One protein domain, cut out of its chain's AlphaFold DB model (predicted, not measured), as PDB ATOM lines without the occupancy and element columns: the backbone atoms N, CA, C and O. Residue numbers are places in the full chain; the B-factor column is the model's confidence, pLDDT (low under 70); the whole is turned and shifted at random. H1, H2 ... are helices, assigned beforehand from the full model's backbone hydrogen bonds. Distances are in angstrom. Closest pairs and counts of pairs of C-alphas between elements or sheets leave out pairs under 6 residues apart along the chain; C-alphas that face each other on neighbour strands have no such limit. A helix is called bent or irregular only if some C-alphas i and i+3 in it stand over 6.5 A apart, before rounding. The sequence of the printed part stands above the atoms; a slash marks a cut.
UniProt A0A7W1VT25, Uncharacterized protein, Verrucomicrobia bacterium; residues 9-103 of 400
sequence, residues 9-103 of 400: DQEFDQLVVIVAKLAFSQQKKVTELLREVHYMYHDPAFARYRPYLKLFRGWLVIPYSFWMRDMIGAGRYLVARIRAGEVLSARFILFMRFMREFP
ATOM      1  N   ASP A   9       9.439 -57.054  33.005       95.56
ATOM      2  CA  ASP A   9      10.413 -55.956  32.919       95.56
ATOM      3  C   ASP A   9      10.822 -55.642  31.471       95.56
ATOM      4  O   ASP A   9      10.811 -54.485  31.057       95.56
ATOM      5  N   GLN A  10      11.089 -56.671  30.658       94.62
ATOM      6  CA  GLN A  10      11.410 -56.489  29.239       94.62
ATOM      7  C   GLN A  10      10.239 -55.883  28.455       94.62
ATOM      8  O   GLN A  10      10.440 -55.093  27.531       94.62
ATOM      9  N   GLU A  11       9.007 -56.260  28.797       94.62
ATOM     10  CA  GLU A  11       7.810 -55.695  28.187       94.62
ATOM     11  C   GLU A  11       7.610 -54.231  28.616       94.62
ATOM     12  O   GLU A  11       7.277 -53.388  27.778       94.62
ATOM     13  N   PHE A  12       7.857 -53.898  29.885       96.50
ATOM     14  CA  PHE A  12       7.817 -52.525  30.383       96.50
ATOM     15  C   PHE A  12       8.848 -51.635  29.687       96.50
ATOM     16  O   PHE A  12       8.497 -50.545  29.232       96.50
ATOM     17  N   ASP A  13      10.084 -52.108  29.523       95.50
ATOM     18  CA  ASP A  13      11.139 -51.371  28.824       95.50
ATOM     19  C   ASP A  13      10.732 -51.030  27.383       95.50
ATOM     20  O   ASP A  13      10.922 -49.901  26.919       95.50
ATOM     21  N   GLN A  14      10.079 -51.963  26.681       94.56
ATOM     22  CA  GLN A  14       9.536 -51.697  25.346       94.56
ATOM     23  C   GLN A  14       8.453 -50.617  25.364       94.56
ATOM     24  O   GLN A  14       8.436 -49.752  24.485       94.56
ATOM     25  N   LEU A  15       7.570 -50.621  26.367       94.62
ATOM     26  CA  LEU A  15       6.569 -49.567  26.515       94.62
ATOM     27  C   LEU A  15       7.214 -48.208  26.788       94.62
ATOM     28  O   LEU A  15       6.806 -47.218  26.186       94.62
ATOM     29  N   VAL A  16       8.241 -48.146  27.637       93.75
ATOM     30  CA  VAL A  16       8.971 -46.899  27.904       93.75
ATOM     31  C   VAL A  16       9.585 -46.350  26.618       93.75
ATOM     32  O   VAL A  16       9.457 -45.156  26.347       93.75
ATOM     33  N   VAL A  17      10.168 -47.210  25.776       94.00
ATOM     34  CA  VAL A  17      10.692 -46.820  24.456       94.00
ATOM     35  C   VAL A  17       9.589 -46.296  23.531       94.00
ATOM     36  O   VAL A  17       9.834 -45.364  22.761       94.00
ATOM     37  N   ILE A  18       8.382 -46.865  23.580       93.00
ATOM     38  CA  ILE A  18       7.236 -46.380  22.797       93.00
ATOM     39  C   ILE A  18       6.830 -44.983  23.268       93.00
ATOM     40  O   ILE A  18       6.766 -44.063  22.455       93.00
ATOM     41  N   VAL A  19       6.612 -44.794  24.570       93.19
ATOM     42  CA  VAL A  19       6.148 -43.508  25.109       93.19
ATOM     43  C   VAL A  19       7.212 -42.415  24.983       93.19
ATOM     44  O   VAL A  19       6.873 -41.257  24.751       93.19
ATOM     45  N   ALA A  20       8.501 -42.760  25.053       91.06
ATOM     46  CA  ALA A  20       9.598 -41.820  24.809       91.06
ATOM     47  C   ALA A  20       9.573 -41.210  23.394       91.06
ATOM     48  O   ALA A  20      10.132 -40.139  23.169       91.06
ATOM     49  N   LYS A  21       8.913 -41.874  22.435       91.81
ATOM     50  CA  LYS A  21       8.725 -41.369  21.069       91.81
ATOM     51  C   LYS A  21       7.490 -40.482  20.918       91.81
ATOM     52  O   LYS A  21       7.281 -39.961  19.826       91.81
ATOM     53  N   LEU A  22       6.672 -40.307  21.954       93.06
ATOM     54  CA  LEU A  22       5.477 -39.464  21.912       93.06
ATOM     55  C   LEU A  22       5.801 -38.012  22.301       93.06
ATOM     56  O   LEU A  22       6.815 -37.726  22.939       93.06
ATOM     57  N   ALA A  23       4.949 -37.081  21.878       90.06
ATOM     58  CA  ALA A  23       5.151 -35.644  22.059       90.06
ATOM     59  C   ALA A  23       4.625 -35.130  23.418       90.06
ATOM     60  O   ALA A  23       4.216 -35.889  24.296       90.06
ATOM     61  N   PHE A  24       4.700 -33.815  23.635       85.62
ATOM     62  CA  PHE A  24       4.163 -33.076  24.791       85.62
ATOM     63  C   PHE A  24       4.640 -33.559  26.166       85.62
ATOM     64  O   PHE A  24       3.924 -33.442  27.169       85.62
ATOM     65  N   SER A  25       5.868 -34.084  26.218       85.62
ATOM     66  CA  SER A  25       6.437 -34.716  27.413       85.62
ATOM     67  C   SER A  25       5.551 -35.837  27.969       85.62
ATOM     68  O   SER A  25       5.525 -36.054  29.181       85.62
ATOM     69  N   GLN A  26       4.813 -36.547  27.105       86.31
ATOM     70  CA  GLN A  26       3.876 -37.590  27.521       86.31
ATOM     71  C   GLN A  26       4.567 -38.661  28.364       86.31
ATOM     72  O   GLN A  26       4.020 -39.037  29.394       86.31
ATOM     73  N   GLN A  27       5.804 -39.043  28.028       89.62
ATOM     74  CA  GLN A  27       6.631 -39.929  28.856       89.62
ATOM     75  C   GLN A  27       6.675 -39.480  30.317       89.62
ATOM     76  O   GLN A  27       6.254 -40.224  31.199       89.62
ATOM     77  N   LYS A  28       7.077 -38.231  30.579       89.31
ATOM     78  CA  LYS A  28       7.147 -37.693  31.946       89.31
ATOM     79  C   LYS A  28       5.796 -37.755  32.667       89.31
ATOM     80  O   LYS A  28       5.764 -37.970  33.870       89.31
ATOM     81  N   LYS A  29       4.690 -37.584  31.937       89.56
ATOM     82  CA  LYS A  29       3.331 -37.565  32.497       89.56
ATOM     83  C   LYS A  29       2.775 -38.957  32.804       89.56
ATOM     84  O   LYS A  29       1.984 -39.087  33.733       89.56
ATOM     85  N   VAL A  30       3.136 -39.977  32.020       94.88
ATOM     86  CA  VAL A  30       2.482 -41.298  32.088       94.88
ATOM     87  C   VAL A  30       3.368 -42.412  32.628       94.88
ATOM     88  O   VAL A  30       2.817 -43.427  33.031       94.88
ATOM     89  N   THR A  31       4.701 -42.273  32.646       94.94
ATOM     90  CA  THR A  31       5.610 -43.391  32.974       94.94
ATOM     91  C   THR A  31       5.320 -44.025  34.333       94.94
ATOM     92  O   THR A  31       5.317 -45.249  34.426       94.94
ATOM     93  N   GLU A  32       5.050 -43.229  35.368       96.50
ATOM     94  CA  GLU A  32       4.727 -43.746  36.703       96.50
ATOM     95  C   GLU A  32       3.422 -44.553  36.691       96.50
ATOM     96  O   GLU A  32       3.413 -45.728  37.044       96.50
ATOM     97  N   LEU A  33       2.335 -43.966  36.182       97.56
ATOM     98  CA  LEU A  33       1.044 -44.649  36.082       97.56
ATOM     99  C   LEU A  33       1.122 -45.903  35.195       97.56
ATOM    100  O   LEU A  33       0.564 -46.944  35.532       97.56
ATOM    101  N   LEU A  34       1.828 -45.822  34.067       97.69
ATOM    102  CA  LEU A  34       2.030 -46.942  33.153       97.69
ATOM    103  C   LEU A  34       2.776 -48.086  33.838       97.69
ATOM    104  O   LEU A  34       2.419 -49.241  33.623       97.69
ATOM    105  N   ARG A  35       3.771 -47.772  34.677       97.94
ATOM    106  CA  ARG A  35       4.490 -48.755  35.491       97.94
ATOM    107  C   ARG A  35       3.536 -49.490  36.419       97.94
ATOM    108  O   ARG A  35       3.506 -50.717  36.415       97.94
ATOM    109  N   GLU A  36       2.733 -48.748  37.176       97.56
ATOM    110  CA  GLU A  36       1.778 -49.332  38.120       97.56
ATOM    111  C   GLU A  36       0.762 -50.234  37.416       97.56
ATOM    112  O   GLU A  36       0.602 -51.396  37.786       97.56
ATOM    113  N   VAL A  37       0.129 -49.729  36.354       97.75
ATOM    114  CA  VAL A  37      -0.848 -50.490  35.565       97.75
ATOM    115  C   VAL A  37      -0.211 -51.740  34.955       97.75
ATOM    116  O   VAL A  37      -0.832 -52.804  34.944       97.75
ATOM    117  N   HIS A  38       1.022 -51.633  34.451       97.94
ATOM    118  CA  HIS A  38       1.731 -52.748  33.835       97.94
ATOM    119  C   HIS A  38       2.050 -53.855  34.843       97.94
ATOM    120  O   HIS A  38       1.685 -55.004  34.606       97.94
ATOM    121  N   TYR A  39       2.653 -53.537  35.989       97.69
ATOM    122  CA  TYR A  39       2.961 -54.569  36.981       97.69
ATOM    123  C   TYR A  39       1.697 -55.175  37.595       97.69
ATOM    124  O   TYR A  39       1.624 -56.394  37.748       97.69
ATOM    125  N   MET A  40       0.649 -54.374  37.832       97.56
ATOM    126  CA  MET A  40      -0.644 -54.911  38.272       97.56
ATOM    127  C   MET A  40      -1.267 -55.863  37.246       97.56
ATOM    128  O   MET A  40      -1.933 -56.821  37.623       97.56
ATOM    129  N   TYR A  41      -1.070 -55.626  35.947       97.38
ATOM    130  CA  TYR A  41      -1.585 -56.509  34.898       97.38
ATOM    131  C   TYR A  41      -0.942 -57.908  34.943       97.38
ATOM    132  O   TYR A  41      -1.630 -58.907  34.699       97.38
ATOM    133  N   HIS A  42       0.348 -57.986  35.283       96.44
ATOM    134  CA  HIS A  42       1.087 -59.249  35.379       96.44
ATOM    135  C   HIS A  42       0.927 -59.959  36.727       96.44
ATOM    136  O   HIS A  42       1.062 -61.181  36.777       96.44
ATOM    137  N   ASP A  43       0.590 -59.239  37.794       96.25
ATOM    138  CA  ASP A  43       0.399 -59.817  39.122       96.25
ATOM    139  C   ASP A  43      -0.873 -60.705  39.183       96.25
ATOM    140  O   ASP A  43      -1.985 -60.253  38.868       96.25
ATOM    141  N   PRO A  44      -0.754 -61.990  39.578       95.44
ATOM    142  CA  PRO A  44      -1.896 -62.881  39.772       95.44
ATOM    143  C   PRO A  44      -2.948 -62.360  40.762       95.44
ATOM    144  O   PRO A  44      -4.132 -62.652  40.575       95.44
ATOM    145  N   ALA A  45      -2.559 -61.565  41.766       95.44
ATOM    146  CA  ALA A  45      -3.472 -61.003  42.761       95.44
ATOM    147  C   ALA A  45      -4.551 -60.103  42.133       95.44
ATOM    148  O   ALA A  45      -5.666 -59.997  42.648       95.44
ATOM    149  N   PHE A  46      -4.262 -59.504  40.974       95.81
ATOM    150  CA  PHE A  46      -5.175 -58.603  40.271       95.81
ATOM    151  C   PHE A  46      -5.801 -59.233  39.023       95.81
ATOM    152  O   PHE A  46      -6.340 -58.520  38.173       95.81
ATOM    153  N   ALA A  47      -5.805 -60.569  38.917       93.62
ATOM    154  CA  ALA A  47      -6.322 -61.293  37.753       93.62
ATOM    155  C   ALA A  47      -7.734 -60.843  37.325       93.62
ATOM    156  O   ALA A  47      -7.994 -60.690  36.128       93.62
ATOM    157  N   ARG A  48      -8.621 -60.543  38.288       93.69
ATOM    158  CA  ARG A  48      -9.995 -60.067  38.033       93.69
ATOM    159  C   ARG A  48     -10.075 -58.718  37.304       93.69
ATOM    160  O   ARG A  48     -11.089 -58.428  36.679       93.69
ATOM    161  N   TYR A  49      -9.024 -57.899  37.367       95.00
ATOM    162  CA  TYR A  49      -8.977 -56.569  36.752       95.00
ATOM    163  C   TYR A  49      -8.190 -56.526  35.440       95.00
ATOM    164  O   TYR A  49      -8.115 -55.470  34.808       95.00
ATOM    165  N   ARG A  50      -7.617 -57.655  34.998       94.44
ATOM    166  CA  ARG A  50      -6.765 -57.728  33.800       94.44
ATOM    167  C   ARG A  50      -7.370 -57.091  32.544       94.44
ATOM    168  O   ARG A  50      -6.618 -56.388  31.872       94.44
ATOM    169  N   PRO A  51      -8.668 -57.260  32.210       92.94
ATOM    170  CA  PRO A  51      -9.247 -56.594  31.042       92.94
ATOM    171  C   PRO A  51      -9.123 -55.064  31.104       92.94
ATOM    172  O   PRO A  51      -8.757 -54.432  30.115       92.94
ATOM    173  N   TYR A  52      -9.350 -54.478  32.281       94.62
ATOM    174  CA  TYR A  52      -9.294 -53.031  32.503       94.62
ATOM    175  C   TYR A  52      -7.854 -52.516  32.544       94.62
ATOM    176  O   TYR A  52      -7.534 -51.507  31.919       94.62
ATOM    177  N   LEU A  53      -6.961 -53.244  33.218       96.06
ATOM    178  CA  LEU A  53      -5.538 -52.916  33.255       96.06
ATOM    179  C   LEU A  53      -4.923 -52.978  31.850       96.06
ATOM    180  O   LEU A  53      -4.196 -52.070  31.460       96.06
ATOM    181  N   LYS A  54      -5.285 -53.987  31.045       95.31
ATOM    182  CA  LYS A  54      -4.872 -54.089  29.637       95.31
ATOM    183  C   LYS A  54      -5.372 -52.903  28.809       95.31
ATOM    184  O   LYS A  54      -4.610 -52.366  28.009       95.31
ATOM    185  N   LEU A  55      -6.627 -52.493  29.011       94.56
ATOM    186  CA  LEU A  55      -7.222 -51.349  28.321       94.56
ATOM    187  C   LEU A  55      -6.442 -50.058  28.604       94.56
ATOM    188  O   LEU A  55      -5.987 -49.400  27.669       94.56
ATOM    189  N   PHE A  56      -6.225 -49.723  29.880       95.12
ATOM    190  CA  PHE A  56      -5.480 -48.517  30.260       95.12
ATOM    191  C   PHE A  56      -4.012 -48.583  29.854       95.12
ATOM    192  O   PHE A  56      -3.477 -47.599  29.351       95.12
ATOM    193  N   ARG A  57      -3.375 -49.750  29.985       95.25
ATOM    194  CA  ARG A  57      -2.008 -49.965  29.505       95.25
ATOM    195  C   ARG A  57      -1.868 -49.623  28.020       95.25
ATOM    196  O   ARG A  57      -0.897 -48.975  27.647       95.25
ATOM    197  N   GLY A  58      -2.834 -50.027  27.193       94.31
ATOM    198  CA  GLY A  58      -2.861 -49.687  25.769       94.31
ATOM    199  C   GLY A  58      -3.090 -48.196  25.514       94.31
ATOM    200  O   GLY A  58      -2.366 -47.588  24.733       94.31
ATOM    201  N   TRP A  59      -4.046 -47.572  26.207       94.88
ATOM    202  CA  TRP A  59      -4.356 -46.147  26.018       94.88
ATOM    203  C   TRP A  59      -3.216 -45.210  26.429       94.88
ATOM    204  O   TRP A  59      -2.986 -44.198  25.766       94.88
ATOM    205  N   LEU A  60      -2.461 -45.560  27.472       95.38
ATOM    206  CA  LEU A  60      -1.352 -44.741  27.973       95.38
ATOM    207  C   LEU A  60      -0.155 -44.661  27.014       95.38
ATOM    208  O   LEU A  60       0.670 -43.762  27.169       95.38
ATOM    209  N   VAL A  61      -0.063 -45.561  26.029       95.56
ATOM    210  CA  VAL A  61       1.025 -45.578  25.035       95.56
ATOM    211  C   VAL A  61       0.619 -45.058  23.655       95.56
ATOM    212  O   VAL A  61       1.391 -45.154  22.703       95.56
ATOM    213  N   ILE A  62      -0.584 -44.497  23.542       93.88
ATOM    214  CA  ILE A  62      -1.123 -43.923  22.305       93.88
ATOM    215  C   ILE A  62      -0.931 -42.395  22.316       93.88
ATOM    216  O   ILE A  62      -1.016 -41.789  23.390       93.88
ATOM    217  N   PRO A  63      -0.716 -41.757  21.142       93.94
ATOM    218  CA  PRO A  63      -0.642 -40.300  21.021       93.94
ATOM    219  C   PRO A  63      -1.808 -39.568  21.693       93.94
ATOM    220  O   PRO A  63      -2.957 -40.018  21.650       93.94
ATOM    221  N   TYR A  64      -1.508 -38.417  22.287       91.19
ATOM    222  CA  TYR A  64      -2.440 -37.657  23.121       91.19
ATOM    223  C   TYR A  64      -3.697 -37.191  22.366       91.19
ATOM    224  O   TYR A  64      -4.791 -37.167  22.922       91.19
ATOM    225  N   SER A  65      -3.581 -36.905  21.073       89.88
ATOM    226  CA  SER A  65      -4.668 -36.458  20.190       89.88
ATOM    227  C   SER A  65      -5.764 -37.510  20.013       89.88
ATOM    228  O   SER A  65      -6.852 -37.190  19.540       89.88
ATOM    229  N   PHE A  66      -5.504 -38.767  20.387       90.56
ATOM    230  CA  PHE A  66      -6.514 -39.826  20.410       90.56
ATOM    231  C   PHE A  66      -7.239 -39.970  21.737       90.56
ATOM    232  O   PHE A  66      -8.238 -40.689  21.816       90.56
ATOM    233  N   TRP A  67      -6.769 -39.305  22.784       91.12
ATOM    234  CA  TRP A  67      -7.378 -39.419  24.092       91.12
ATOM    235  C   TRP A  67      -8.716 -38.679  24.095       91.12
ATOM    236  O   TRP A  67      -8.793 -37.463  23.960       91.12
ATOM    237  N   MET A  68      -9.804 -39.434  24.246       83.94
ATOM    238  CA  MET A  68     -11.169 -38.888  24.303       83.94
ATOM    239  C   MET A  68     -11.422 -38.050  25.562       83.94
ATOM    240  O   MET A  68     -12.316 -37.199  25.588       83.94
ATOM    241  N   ARG A  69     -10.702 -38.373  26.635       89.38
ATOM    242  CA  ARG A  69     -10.881 -37.907  28.011       89.38
ATOM    243  C   ARG A  69      -9.529 -37.945  28.719       89.38
ATOM    244  O   ARG A  69      -8.550 -38.433  28.154       89.38
ATOM    245  N   ASP A  70      -9.496 -37.477  29.960       91.44
ATOM    246  CA  ASP A  70      -8.325 -37.605  30.822       91.44
ATOM    247  C   ASP A  70      -8.026 -39.082  31.152       91.44
ATOM    248  O   ASP A  70      -8.537 -39.655  32.118       91.44
ATOM    249  N   MET A  71      -7.191 -39.711  30.321       93.12
ATOM    250  CA  MET A  71      -6.778 -41.105  30.502       93.12
ATOM    251  C   MET A  71      -5.849 -41.284  31.704       93.12
ATOM    252  O   MET A  71      -5.819 -42.371  32.283       93.12
ATOM    253  N   ILE A  72      -5.122 -40.236  32.112       94.88
ATOM    254  CA  ILE A  72      -4.262 -40.282  33.301       94.88
ATOM    255  C   ILE A  72      -5.136 -40.294  34.550       94.88
ATOM    256  O   ILE A  72      -4.975 -41.177  35.388       94.88
ATOM    257  N   GLY A  73      -6.084 -39.363  34.663       95.75
ATOM    258  CA  GLY A  73      -7.018 -39.306  35.787       95.75
ATOM    259  C   GLY A  73      -7.850 -40.579  35.908       95.75
ATOM    260  O   GLY A  73      -7.920 -41.170  36.985       95.75
ATOM    261  N   ALA A  74      -8.399 -41.073  34.796       95.94
ATOM    262  CA  ALA A  74      -9.158 -42.320  34.799       95.94
ATOM    263  C   ALA A  74      -8.285 -43.543  35.158       95.94
ATOM    264  O   ALA A  74      -8.730 -44.413  35.910       95.94
ATOM    265  N   GLY A  75      -7.030 -43.595  34.699       96.56
ATOM    266  CA  GLY A  75      -6.096 -44.662  35.063       96.56
ATOM    267  C   GLY A  75      -5.678 -44.606  36.535       96.56
ATOM    268  O   GLY A  75      -5.660 -45.635  37.208       96.56
ATOM    269  N   ARG A  76      -5.417 -43.408  37.074       97.56
ATOM    270  CA  ARG A  76      -5.140 -43.200  38.506       97.56
ATOM    271  C   ARG A  76      -6.325 -43.618  39.369       97.56
ATOM    272  O   ARG A  76      -6.131 -44.295  40.375       97.56
ATOM    273  N   TYR A  77      -7.544 -43.277  38.950       97.25
ATOM    274  CA  TYR A  77      -8.765 -43.721  39.618       97.25
ATOM    275  C   TYR A  77      -8.860 -45.252  39.656       97.25
ATOM    276  O   TYR A  77      -9.098 -45.822  40.718       97.25
ATOM    277  N   LEU A  78      -8.619 -45.929  38.525       97.19
ATOM    278  CA  LEU A  78      -8.602 -47.393  38.457       97.19
ATOM    279  C   LEU A  78      -7.593 -47.992  39.447       97.19
ATOM    280  O   LEU A  78      -7.956 -48.857  40.244       97.19
ATOM    281  N   VAL A  79      -6.342 -47.528  39.410       97.81
ATOM    282  CA  VAL A  79      -5.272 -48.058  40.265       97.81
ATOM    283  C   VAL A  79      -5.574 -47.833  41.747       97.81
ATOM    284  O   VAL A  79      -5.431 -48.761  42.544       97.81
ATOM    285  N   ALA A  80      -6.053 -46.644  42.124       97.44
ATOM    286  CA  ALA A  80      -6.416 -46.336  43.505       97.44
ATOM    287  C   ALA A  80      -7.488 -47.298  44.048       97.44
ATOM    288  O   ALA A  80      -7.340 -47.830  45.147       97.44
ATOM    289  N   ARG A  81      -8.524 -47.591  43.251       96.62
ATOM    290  CA  ARG A  81      -9.592 -48.533  43.631       96.62
ATOM    291  C   ARG A  81      -9.076 -49.962  43.787       96.62
ATOM    292  O   ARG A  81      -9.435 -50.639  44.746       96.62
ATOM    293  N   ILE A  82      -8.198 -50.413  42.887       96.19
ATOM    294  CA  ILE A  82      -7.583 -51.746  42.979       96.19
ATOM    295  C   ILE A  82      -6.729 -51.863  44.247       96.19
ATOM    296  O   ILE A  82      -6.853 -52.853  44.966       96.19
ATOM    297  N   ARG A  83      -5.905 -50.850  44.555       95.31
ATOM    298  CA  ARG A  83      -5.062 -50.824  45.767       95.31
ATOM    299  C   ARG A  83      -5.875 -50.859  47.052       95.31
ATOM    300  O   ARG A  83      -5.486 -51.538  47.992       95.31
ATOM    301  N   ALA A  84      -7.012 -50.169  47.073       95.56
ATOM    302  CA  ALA A  84      -7.937 -50.189  48.199       95.56
ATOM    303  C   ALA A  84      -8.695 -51.529  48.346       95.56
ATOM    304  O   ALA A  84      -9.487 -51.690  49.268       95.56
ATOM    305  N   GLY A  85      -8.484 -52.496  47.441       94.00
ATOM    306  CA  GLY A  85      -9.203 -53.773  47.430       94.00
ATOM    307  C   GLY A  85     -10.660 -53.652  46.971       94.00
ATOM    308  O   GLY A  85     -11.425 -54.615  47.067       94.00
ATOM    309  N   GLU A  86     -11.049 -52.491  46.445       93.56
ATOM    310  CA  GLU A  86     -12.434 -52.154  46.150       93.56
ATOM    311  C   GLU A  86     -12.912 -52.736  44.817       93.56
ATOM    312  O   GLU A  86     -12.175 -52.887  43.835       93.56
ATOM    313  N   VAL A  87     -14.208 -53.033  44.755       92.25
ATOM    314  CA  VAL A  87     -14.867 -53.413  43.504       92.25
ATOM    315  C   VAL A  87     -15.081 -52.162  42.655       92.25
ATOM    316  O   VAL A  87     -15.534 -51.127  43.142       92.25
ATOM    317  N   LEU A  88     -14.780 -52.255  41.357       94.31
ATOM    318  CA  LEU A  88     -15.037 -51.150  40.438       94.31
ATOM    319  C   LEU A  88     -16.540 -50.894  40.338       94.31
ATOM    320  O   LEU A  88     -17.320 -51.800  40.050       94.31
ATOM    321  N   SER A  89     -16.941 -49.641  40.543       94.88
ATOM    322  CA  SER A  89     -18.345 -49.247  40.425       94.88
ATOM    323  C   SER A  89     -18.902 -49.541  39.026       94.88
ATOM    324  O   SER A  89     -18.205 -49.363  38.021       94.88
ATOM    325  N   ALA A  90     -20.192 -49.879  38.946       94.81
ATOM    326  CA  ALA A  90     -20.885 -50.092  37.673       94.81
ATOM    327  C   ALA A  90     -20.769 -48.882  36.722       94.81
ATOM    328  O   ALA A  90     -20.627 -49.058  35.515       94.81
ATOM    329  N   ARG A  91     -20.746 -47.652  37.262       95.50
ATOM    330  CA  ARG A  91     -20.561 -46.415  36.481       95.50
ATOM    331  C   ARG A  91     -19.189 -46.346  35.814       95.50
ATOM    332  O   ARG A  91     -19.094 -45.963  34.653       95.50
ATOM    333  N   PHE A  92     -18.132 -46.744  36.520       94.69
ATOM    334  CA  PHE A  92     -16.780 -46.750  35.958       94.69
ATOM    335  C   PHE A  92     -16.592 -47.874  34.929       94.69
ATOM    336  O   PHE A  92     -15.964 -47.668  33.894       94.69
ATOM    337  N   ILE A  93     -17.204 -49.040  35.161       92.88
ATOM    338  CA  ILE A  93     -17.251 -50.120  34.165       92.88
ATOM    339  C   ILE A  93     -17.977 -49.652  32.899       92.88
ATOM    340  O   ILE A  93     -17.494 -49.878  31.791       92.88
ATOM    341  N   LEU A  94     -19.099 -48.943  33.055       93.00
ATOM    342  CA  LEU A  94     -19.836 -48.364  31.938       93.00
ATOM    343  C   LEU A  94     -19.003 -47.319  31.178       93.00
ATOM    344  O   LEU A  94     -18.976 -47.351  29.952       93.00
ATOM    345  N   PHE A  95     -18.278 -46.445  31.884       92.94
ATOM    346  CA  PHE A  95     -17.326 -45.511  31.274       92.94
ATOM    347  C   PHE A  95     -16.298 -46.240  30.395       92.94
ATOM    348  O   PHE A  95     -16.121 -45.876  29.234       92.94
ATOM    349  N   MET A  96     -15.677 -47.307  30.911       91.44
ATOM    350  CA  MET A  96     -14.698 -48.097  30.156       91.44
ATOM    351  C   MET A  96     -15.319 -48.796  28.942       91.44
ATOM    352  O   MET A  96     -14.683 -48.877  27.896       91.44
ATOM    353  N   ARG A  97     -16.572 -49.257  29.046       89.81
ATOM    354  CA  ARG A  97     -17.306 -49.881  27.933       89.81
ATOM    355  C   ARG A  97     -17.533 -48.926  26.755       89.81
ATOM    356  O   ARG A  97     -17.599 -49.386  25.623       89.81
ATOM    357  N   PHE A  98     -17.655 -47.623  27.010       89.69
ATOM    358  CA  PHE A  98     -17.818 -46.603  25.966       89.69
ATOM    359  C   PHE A  98     -16.495 -46.040  25.434       89.69
ATOM    360  O   PHE A  98     -16.501 -45.169  24.559       89.69
ATOM    361  N   MET A  99     -15.354 -46.516  25.936       88.50
ATOM    362  CA  MET A  99     -14.073 -46.189  25.323       88.50
ATOM    363  C   MET A  99     -14.011 -46.803  23.924       88.50
ATOM    364  O   MET A  99     -14.458 -47.926  23.699       88.50
ATOM    365  N   ARG A 100     -13.465 -46.048  22.968       80.81
ATOM    366  CA  ARG A 100     -13.326 -46.518  21.589       80.81
ATOM    367  C   ARG A 100     -12.310 -47.655  21.501       80.81
ATOM    368  O   ARG A 100     -11.496 -47.861  22.400       80.81
ATOM    369  N   GLU A 101     -12.337 -48.358  20.381       87.00
ATOM    370  CA  GLU A 101     -11.235 -49.234  20.003       87.00
ATOM    371  C   GLU A 101      -9.949 -48.429  19.798       87.00
ATOM    372  O   GLU A 101      -9.974 -47.225  19.512       87.00
ATOM    373  N   PHE A 102      -8.812 -49.107  19.944       89.12
ATOM    374  CA  PHE A 102      -7.524 -48.481  19.704       89.12
ATOM    375  C   PHE A 102      -7.397 -48.062  18.232       89.12
ATOM    376  O   PHE A 102      -7.736 -48.842  17.340       89.12
ATOM    377  N   PRO A 103      -6.869 -46.858  17.951       88.38
ATOM    378  CA  PRO A 103      -6.582 -46.449  16.585       88.38
ATOM    379  C   PRO A 103      -5.563 -47.411  15.944       88.38
ATOM    380  O   PRO A 103      -4.659 -47.882  16.640       88.38
TER     381      PRO A 103
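What this domain is: This is residues 9 to 103 of the 400 residues of an uncharacterized protein of Verrucomicrobia bacterium (UniProt A0A7W1VT25). Three helices, H2, H3 and H4, form a small up-and-down bundle, each running against the one before. H1 packs on H2, away from H3 and H4; short H5 lies beyond H3 and H4. The printed part has 95 residues with five named helices, H1 to H5 in that order along the chain, which hold 66 of them, and no named strand; its class is all helix, and it is compact, with a radius of gyration of the C-alphas of 12.9 A and spans of 35 by 29 by 19 A.

How they stand to each other: The hub, H2, residues 26 to 42, forms a hairpin with H1, residues 9 to 20; their closest C-alphas, Val 19 and Gln 27, are 5.2 A apart. H2's residues 34 to 41 alone touch H3, residues 44 to 59, opposite ways; closest C-alphas: Tyr 41 and Arg 50, 5.4 A. H2's residues 30 to 37 alone touch H4, residues 71 to 83, the same way; closest C-alphas: Leu 33 and Arg 76, 6.8 A. H3 and H4 touch, a hairpin at a shallow tilt of 4 degrees; closest C-alphas: Phe 56 and Gly 75, 6.2 A. H5, residues 90 to 97, is near H4. O i to N i+4 pairs are within hydrogen-bond range throughout H1, H4 and H5, but 11 of 13 in H2 and 7 of 12 in H3.

Where its parts are: H2 spans 23.2 A and H3 21.8 A; both are irregular, C-alphas 29 and 32 being 7.6 A apart and 45 and 48 8.1 A. C-alpha 9 is at (10.413, -55.956, 32.919), C-alpha 97 at (-17.306, -49.881, 27.933).

The domain as a whole: The printed part has no cut; H3 to H4 is a long link. No printed residue is under 70 in pLDDT.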